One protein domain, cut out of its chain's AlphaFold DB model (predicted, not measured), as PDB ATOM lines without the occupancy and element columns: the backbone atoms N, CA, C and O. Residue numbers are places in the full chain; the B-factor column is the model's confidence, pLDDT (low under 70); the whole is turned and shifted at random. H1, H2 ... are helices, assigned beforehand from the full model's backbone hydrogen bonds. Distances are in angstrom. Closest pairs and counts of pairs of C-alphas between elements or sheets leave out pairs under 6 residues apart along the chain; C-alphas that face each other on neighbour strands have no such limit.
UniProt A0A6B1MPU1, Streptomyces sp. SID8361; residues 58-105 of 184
ATOM      1  N   GLY A  58     199.937  -2.432 339.362       89.25
ATOM      2  CA  GLY A  58     199.982  -0.976 339.546       89.25
ATOM      3  C   GLY A  58     198.737  -0.219 339.068       89.25
ATOM      4  O   GLY A  58     198.594   0.953 339.396       89.25
ATOM      5  N   THR A  59     197.804  -0.871 338.368       92.19
ATOM      6  CA  THR A  59     196.503  -0.274 338.028       92.19
ATOM      7  C   THR A  59     195.496  -0.475 339.164       92.19
ATOM      8  O   THR A  59     195.219  -1.606 339.568       92.19
ATOM      9  N   GLY A  60     194.873   0.609 339.631       91.00
ATOM     10  CA  GLY A  60     193.775   0.537 340.600       91.00
ATOM     11  C   GLY A  60     192.465   0.027 339.982       91.00
ATOM     12  O   GLY A  60     192.152   0.320 338.829       91.00
ATOM     13  N   ALA A  61     191.643  -0.686 340.761       89.38
ATOM     14  CA  ALA A  61     190.367  -1.231 340.281       89.38
ATOM     15  C   ALA A  61     189.405  -0.146 339.752       89.38
ATOM     16  O   ALA A  61     188.786  -0.334 338.708       89.38
ATOM     17  N   GLY A  62     189.324   1.006 340.429       89.75
ATOM     18  CA  GLY A  62     188.496   2.134 339.981       89.75
ATOM     19  C   GLY A  62     188.995   2.764 338.676       89.75
ATOM     20  O   GLY A  62     188.198   3.119 337.810       89.75
ATOM     21  N   GLU A  63     190.314   2.836 338.492       92.88
ATOM     22  CA  GLU A  63     190.919   3.318 337.248       92.88
ATOM     23  C   GLU A  63     190.622   2.363 336.083       92.88
ATOM     24  O   GLU A  63     190.206   2.799 335.007       92.88
ATOM     25  N   LEU A  64     190.779   1.053 336.301       93.88
ATOM     26  CA  LEU A  64     190.424   0.043 335.306       93.88
ATOM     27  C   LEU A  64     188.935   0.109 334.952       93.88
ATOM     28  O   LEU A  64     188.592   0.088 333.773       93.88
ATOM     29  N   ALA A  65     188.053   0.240 335.945       93.31
ATOM     30  CA  ALA A  65     186.617   0.349 335.714       93.31
ATOM     31  C   ALA A  65     186.255   1.568 334.859       93.31
ATOM     32  O   ALA A  65     185.471   1.441 333.919       93.31
ATOM     33  N   GLY A  66     186.875   2.724 335.120       93.31
ATOM     34  CA  GLY A  66     186.711   3.917 334.288       93.31
ATOM     35  C   GLY A  66     187.171   3.695 332.844       93.31
ATOM     36  O   GLY A  66     186.480   4.094 331.904       93.31
ATOM     37  N   ARG A  67     188.300   2.997 332.646       94.19
ATOM     38  CA  ARG A  67     188.791   2.630 331.307       94.19
ATOM     39  C   ARG A  67     187.844   1.678 330.579       94.19
ATOM     40  O   ARG A  67     187.566   1.898 329.402       94.19
ATOM     41  N   VAL A  68     187.319   0.666 331.269       94.50
ATOM     42  CA  VAL A  68     186.344  -0.285 330.710       94.50
ATOM     43  C   VAL A  68     185.044   0.426 330.341       94.50
ATOM     44  O   VAL A  68     184.563   0.255 329.226       94.50
ATOM     45  N   ARG A  69     184.510   1.283 331.223       93.56
ATOM     46  CA  ARG A  69     183.309   2.088 330.948       93.56
ATOM     47  C   ARG A  69     183.493   2.931 329.686       93.56
ATOM     48  O   ARG A  69     182.693   2.825 328.767       93.56
ATOM     49  N   LYS A  70     184.602   3.670 329.592       93.69
ATOM     50  CA  LYS A  70     184.922   4.487 328.413       93.69
ATOM     51  C   LYS A  70     185.030   3.652 327.131       93.69
ATOM     52  O   LYS A  70     184.589   4.100 326.075       93.69
ATOM     53  N   ALA A  71     185.624   2.462 327.206       94.06
ATOM     54  CA  ALA A  71     185.728   1.557 326.064       94.06
ATOM     55  C   ALA A  71     184.348   1.054 325.603       94.06
ATOM     56  O   ALA A  71     184.079   1.051 324.405       94.06
ATOM     57  N   LEU A  72     183.465   0.700 326.545       93.19
ATOM     58  CA  LEU A  72     182.082   0.302 326.261       93.19
ATOM     59  C   LEU A  72     181.289   1.438 325.612       93.19
ATOM     60  O   LEU A  72     180.641   1.222 324.590       93.19
ATOM     61  N   ASP A  73     181.405   2.654 326.147       91.88
ATOM     62  CA  ASP A  73     180.719   3.831 325.610       91.88
ATOM     63  C   ASP A  73     181.207   4.151 324.185       91.88
ATOM     64  O   ASP A  73     180.408   4.437 323.297       91.88
ATOM     65  N   THR A  74     182.516   4.031 323.935       94.00
ATOM     66  CA  THR A  74     183.111   4.222 322.596       94.00
ATOM     67  C   THR A  74     182.619   3.170 321.599       94.00
ATOM     68  O   THR A  74     182.444   3.469 320.420       94.00
ATOM     69  N   ALA A  75     182.375   1.944 322.066       91.69
ATOM     70  CA  ALA A  75     181.807   0.864 321.267       91.69
ATOM     71  C   ALA A  75     180.273   0.952 321.117       91.69
ATOM     72  O   ALA A  75     179.691   0.135 320.408       91.69
ATOM     73  N   GLY A  76     179.613   1.916 321.775       88.88
ATOM     74  CA  GLY A  76     178.155   2.058 321.766       88.88
ATOM     75  C   GLY A  76     177.415   0.976 322.560       88.88
ATOM     76  O   GLY A  76     176.233   0.742 322.325       88.88
ATOM     77  N   VAL A  77     178.095   0.299 323.489       86.44
ATOM     78  CA  VAL A  77     177.538  -0.810 324.273       86.44
ATOM     79  C   VAL A  77     176.933  -0.271 325.569       86.44
ATOM     80  O   VAL A  77     177.611  -0.131 326.589       86.44
ATOM     81  N   THR A  78     175.641   0.047 325.526       80.44
ATOM     82  CA  THR A  78     174.884   0.576 326.678       80.44
ATOM     83  C   THR A  78     173.938  -0.448 327.303       80.44
ATOM     84  O   THR A  78     173.594  -0.331 328.480       80.44
ATOM     85  N   ASP A  79     173.560  -1.466 326.533       81.62
ATOM     86  CA  ASP A  79     172.574  -2.483 326.884       81.62
ATOM     87  C   ASP A  79     173.080  -3.879 326.480       81.62
ATOM     88  O   ASP A  79     173.875  -4.010 325.546       81.62
ATOM     89  N   VAL A  80     172.667  -4.911 327.211       77.56
ATOM     90  CA  VAL A  80     173.055  -6.320 326.989       77.56
ATOM     91  C   VAL A  80     171.916  -7.189 326.436       77.56
ATOM     92  O   VAL A  80     172.083  -8.400 326.299       77.56
ATOM     93  N   GLY A  81     170.756  -6.599 326.154       73.25
ATOM     94  CA  GLY A  81     169.531  -7.304 325.807       73.25
ATOM     95  C   GLY A  81     168.777  -7.879 327.011       73.25
ATOM     96  O   GLY A  81     169.207  -7.805 328.165       73.25
ATOM     97  N   HIS A  82     167.614  -8.471 326.725       68.69
ATOM     98  CA  HIS A  82     166.733  -9.079 327.727       68.69
ATOM     99  C   HIS A  82     167.361 -10.349 328.311       68.69
ATOM    100  O   HIS A  82     167.481 -11.355 327.612       68.69
ATOM    101  N   ARG A  83     167.747 -10.311 329.590       66.50
ATOM    102  CA  ARG A  83     168.257 -11.480 330.334       66.50
ATOM    103  C   ARG A  83     167.167 -12.193 331.135       66.50
ATOM    104  O   ARG A  83     167.165 -13.417 331.201       66.50
ATOM    105  N   ALA A  84     166.269 -11.433 331.759       65.00
ATOM    106  CA  ALA A  84     165.185 -11.936 332.595       65.00
ATOM    107  C   ALA A  84     164.072 -10.886 332.732       65.00
ATOM    108  O   ALA A  84     164.305  -9.688 332.555       65.00
ATOM    109  N   ASP A  85     162.864 -11.324 333.086       58.31
ATOM    110  CA  ASP A  85     161.739 -10.418 333.330       58.31
ATOM    111  C   ASP A  85     162.032  -9.485 334.517       58.31
ATOM    112  O   ASP A  85     162.357  -9.933 335.615       58.31
ATOM    113  N   GLY A  86     161.930  -8.172 334.285       61.41
ATOM    114  CA  GLY A  86     162.246  -7.137 335.278       61.41
ATOM    115  C   GLY A  86     163.721  -6.717 335.340       61.41
ATOM    116  O   GLY A  86     164.064  -5.857 336.151       61.41
ATOM    117  N   ASP A  87     164.590  -7.271 334.491       67.56
ATOM    118  CA  ASP A  87     165.984  -6.838 334.379       67.56
ATOM    119  C   ASP A  87     166.073  -5.529 333.573       67.56
ATOM    120  O   ASP A  87     165.596  -5.479 332.438       67.56
ATOM    121  N   PRO A  88     166.694  -4.460 334.105       65.12
ATOM    122  CA  PRO A  88     166.862  -3.210 333.370       65.12
ATOM    123  C   PRO A  88     167.814  -3.319 332.164       65.12
ATOM    124  O   PRO A  88     168.047  -2.300 331.523       65.12
ATOM    125  N   ALA A  89     168.408  -4.490 331.885       69.31
ATOM    126  CA  ALA A  89     169.264  -4.792 330.724       69.31
ATOM    127  C   ALA A  89     170.522  -3.903 330.571       69.31
ATOM    128  O   ALA A  89     171.313  -4.042 329.638       69.31
ATOM    129  N   THR A  90     170.801  -3.048 331.557       77.88
ATOM    130  CA  THR A  90     171.967  -2.159 331.544       77.88
ATOM    131  C   THR A  90     173.298  -2.904 331.684       77.88
ATOM    132  O   THR A  90     173.449  -3.862 332.453       77.88
ATOM    133  N   VAL A  91     174.313  -2.414 330.967       84.81
ATOM    134  CA  VAL A  91     175.697  -2.897 331.074       84.81
ATOM    135  C   VAL A  91     176.342  -2.354 332.351       84.81
ATOM    136  O   VAL A  91     176.580  -1.146 332.479       84.81
ATOM    137  N   ARG A  92     176.709  -3.238 333.282       86.12
ATOM    138  CA  ARG A  92     177.309  -2.875 334.577       86.12
ATOM    139  C   ARG A  92     178.803  -3.205 334.615       86.12
ATOM    140  O   ARG A  92     179.222  -4.253 334.142       86.12
ATOM    141  N   VAL A  93     179.594  -2.310 335.208       89.31
ATOM    142  CA  VAL A  93     181.011  -2.544 335.522       89.31
ATOM    143  C   VAL A  93     181.118  -2.593 337.039       89.31
ATOM    144  O   VAL A  93     180.836  -1.597 337.698       89.31
ATOM    145  N   LEU A  94     181.461  -3.761 337.578       88.31
ATOM    146  CA  LEU A  94     181.448  -4.036 339.015       88.31
ATOM    147  C   LEU A  94     182.881  -4.180 339.531       88.31
ATOM    148  O   LEU A  94     183.710  -4.855 338.918       88.31
ATOM    149  N   THR A  95     183.173  -3.561 340.673       89.38
ATOM    150  CA  THR A  95     184.495  -3.595 341.313       89.38
ATOM    151  C   THR A  95     184.376  -3.884 342.797       89.38
ATOM    152  O   THR A  95     183.346  -3.602 343.394       89.38
ATOM    153  N   GLY A  96     185.444  -4.402 343.411       85.12
ATOM    154  CA  GLY A  96     185.463  -4.627 344.858       85.12
ATOM    155  C   GLY A  96     184.351  -5.580 345.298       85.12
ATOM    156  O   GLY A  96     184.249  -6.678 344.736       85.12
ATOM    157  N   ASP A  97     183.553  -5.129 346.266       78.31
ATOM    158  CA  ASP A  97     182.448  -5.871 346.885       78.31
ATOM    159  C   ASP A  97     181.241  -6.029 345.948       78.31
ATOM    160  O   ASP A  97     180.534  -7.035 346.011       78.31
ATOM    161  N   ASP A  98     181.066  -5.111 344.991       77.31
ATOM    162  CA  ASP A  98     179.954  -5.152 344.032       77.31
ATOM    163  C   ASP A  98     180.060  -6.341 343.065       77.31
ATOM    164  O   ASP A  98     179.087  -6.711 342.412       77.31
ATOM    165  N   ARG A  99     181.234  -6.985 342.967       77.12
ATOM    166  CA  ARG A  99     181.435  -8.165 342.108       77.12
ATOM    167  C   ARG A  99     180.558  -9.348 342.512       77.12
ATOM    168  O   ARG A  99     180.200 -10.136 341.642       77.12
ATOM    169  N   GLY A 100     180.178  -9.448 343.789       70.94
ATOM    170  CA  GLY A 100     179.289 -10.510 344.270       70.94
ATOM    171  C   GLY A 100     177.898 -10.470 343.632       70.94
ATOM    172  O   GLY A 100     177.227 -11.497 343.546       70.94
ATOM    173  N   GLU A 101     177.473  -9.317 343.111       68.81
ATOM    174  CA  GLU A 101     176.188  -9.205 342.419       68.81
ATOM    175  C   GLU A 101     176.165  -9.941 341.073       68.81
ATOM    176  O   GLU A 101     175.098 -10.376 340.643       68.81
ATOM    177  N   ALA A 102     177.321 -10.129 340.424       69.06
ATOM    178  CA  ALA A 102     177.412 -10.919 339.196       69.06
ATOM    179  C   ALA A 102     177.247 -12.427 339.451       69.06
ATOM    180  O   ALA A 102     176.824 -13.152 338.557       69.06
ATOM    181  N   GLU A 103     177.563 -12.906 340.658       66.56
ATOM    182  CA  GLU A 103     177.470 -14.330 341.013       66.56
ATOM    183  C   GLU A 103     176.048 -14.742 341.429       66.56
ATOM    184  O   GLU A 103     175.665 -15.899 341.265       66.56
ATOM    185  N   PHE A 104     175.236 -13.799 341.923       60.06
ATOM    186  CA  PHE A 104     173.884 -14.062 342.428       60.06
ATOM    187  C   PHE A 104     172.821 -13.151 341.799       60.06
ATOM    188  O   PHE A 104     172.073 -12.464 342.500       60.06
ATOM    189  N   LEU A 105     172.694 -13.198 340.471       57.75
ATOM    190  CA  LEU A 105     171.694 -12.423 339.719       57.75
ATOM    191  C   LEU A 105     170.254 -12.638 340.228       57.75
ATOM    192  O   LEU A 105     169.477 -11.692 340.292       57.75
TER     193      LEU A 105
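Overview. This is residues 58 to 105 of the 184 residues of a protein of Streptomyces sp. SID8361 (UniProt A0A6B1MPU1). A longer helix, H1, and a short helix, H2, make an open V, with their first residues, Ala 61 and Gly 96, at its corner; between them in the chain, residues 75 to 95 loop far out past Asp 85 and fold back between the two arms. The 48 printed residues hold two named helices, H1 then H2, and no named strand; the class is all helix, though only 22 residues are in named elements. The whole is loose, radius of gyration of the C-alphas 12.3 A, and only just flat, spanning 40 by 26 by 10 A.

Arrangement. H1, residues 61 to 74, and H2, residues 96 to 103, are close but not clearly touching; their closest C-alphas, of Ala 61 and Gly 96, are 7.5 A apart. They run the same way at a steep tilt of 55 degrees. In H1 every O i to N i+4 pair is within hydrogen-bond range; in H2 0 of 4 are, but 4 of 5 O i to N i+3 pairs.

Along the chain. H1 measures 19.9 A from C-alpha 61 at (190.367, -1.231, 340.281) to C-alpha 74. H2 ends at C-alpha 103, (177.470, -14.330, 341.013).

Size, cuts and confidence. The C-alphas farthest apart, of Gly 58 and Asp 85, are 39.9 A apart. The printed part has no cut; the link is long. Residues 82 to 89 and 101 to 105 have pLDDT under 70.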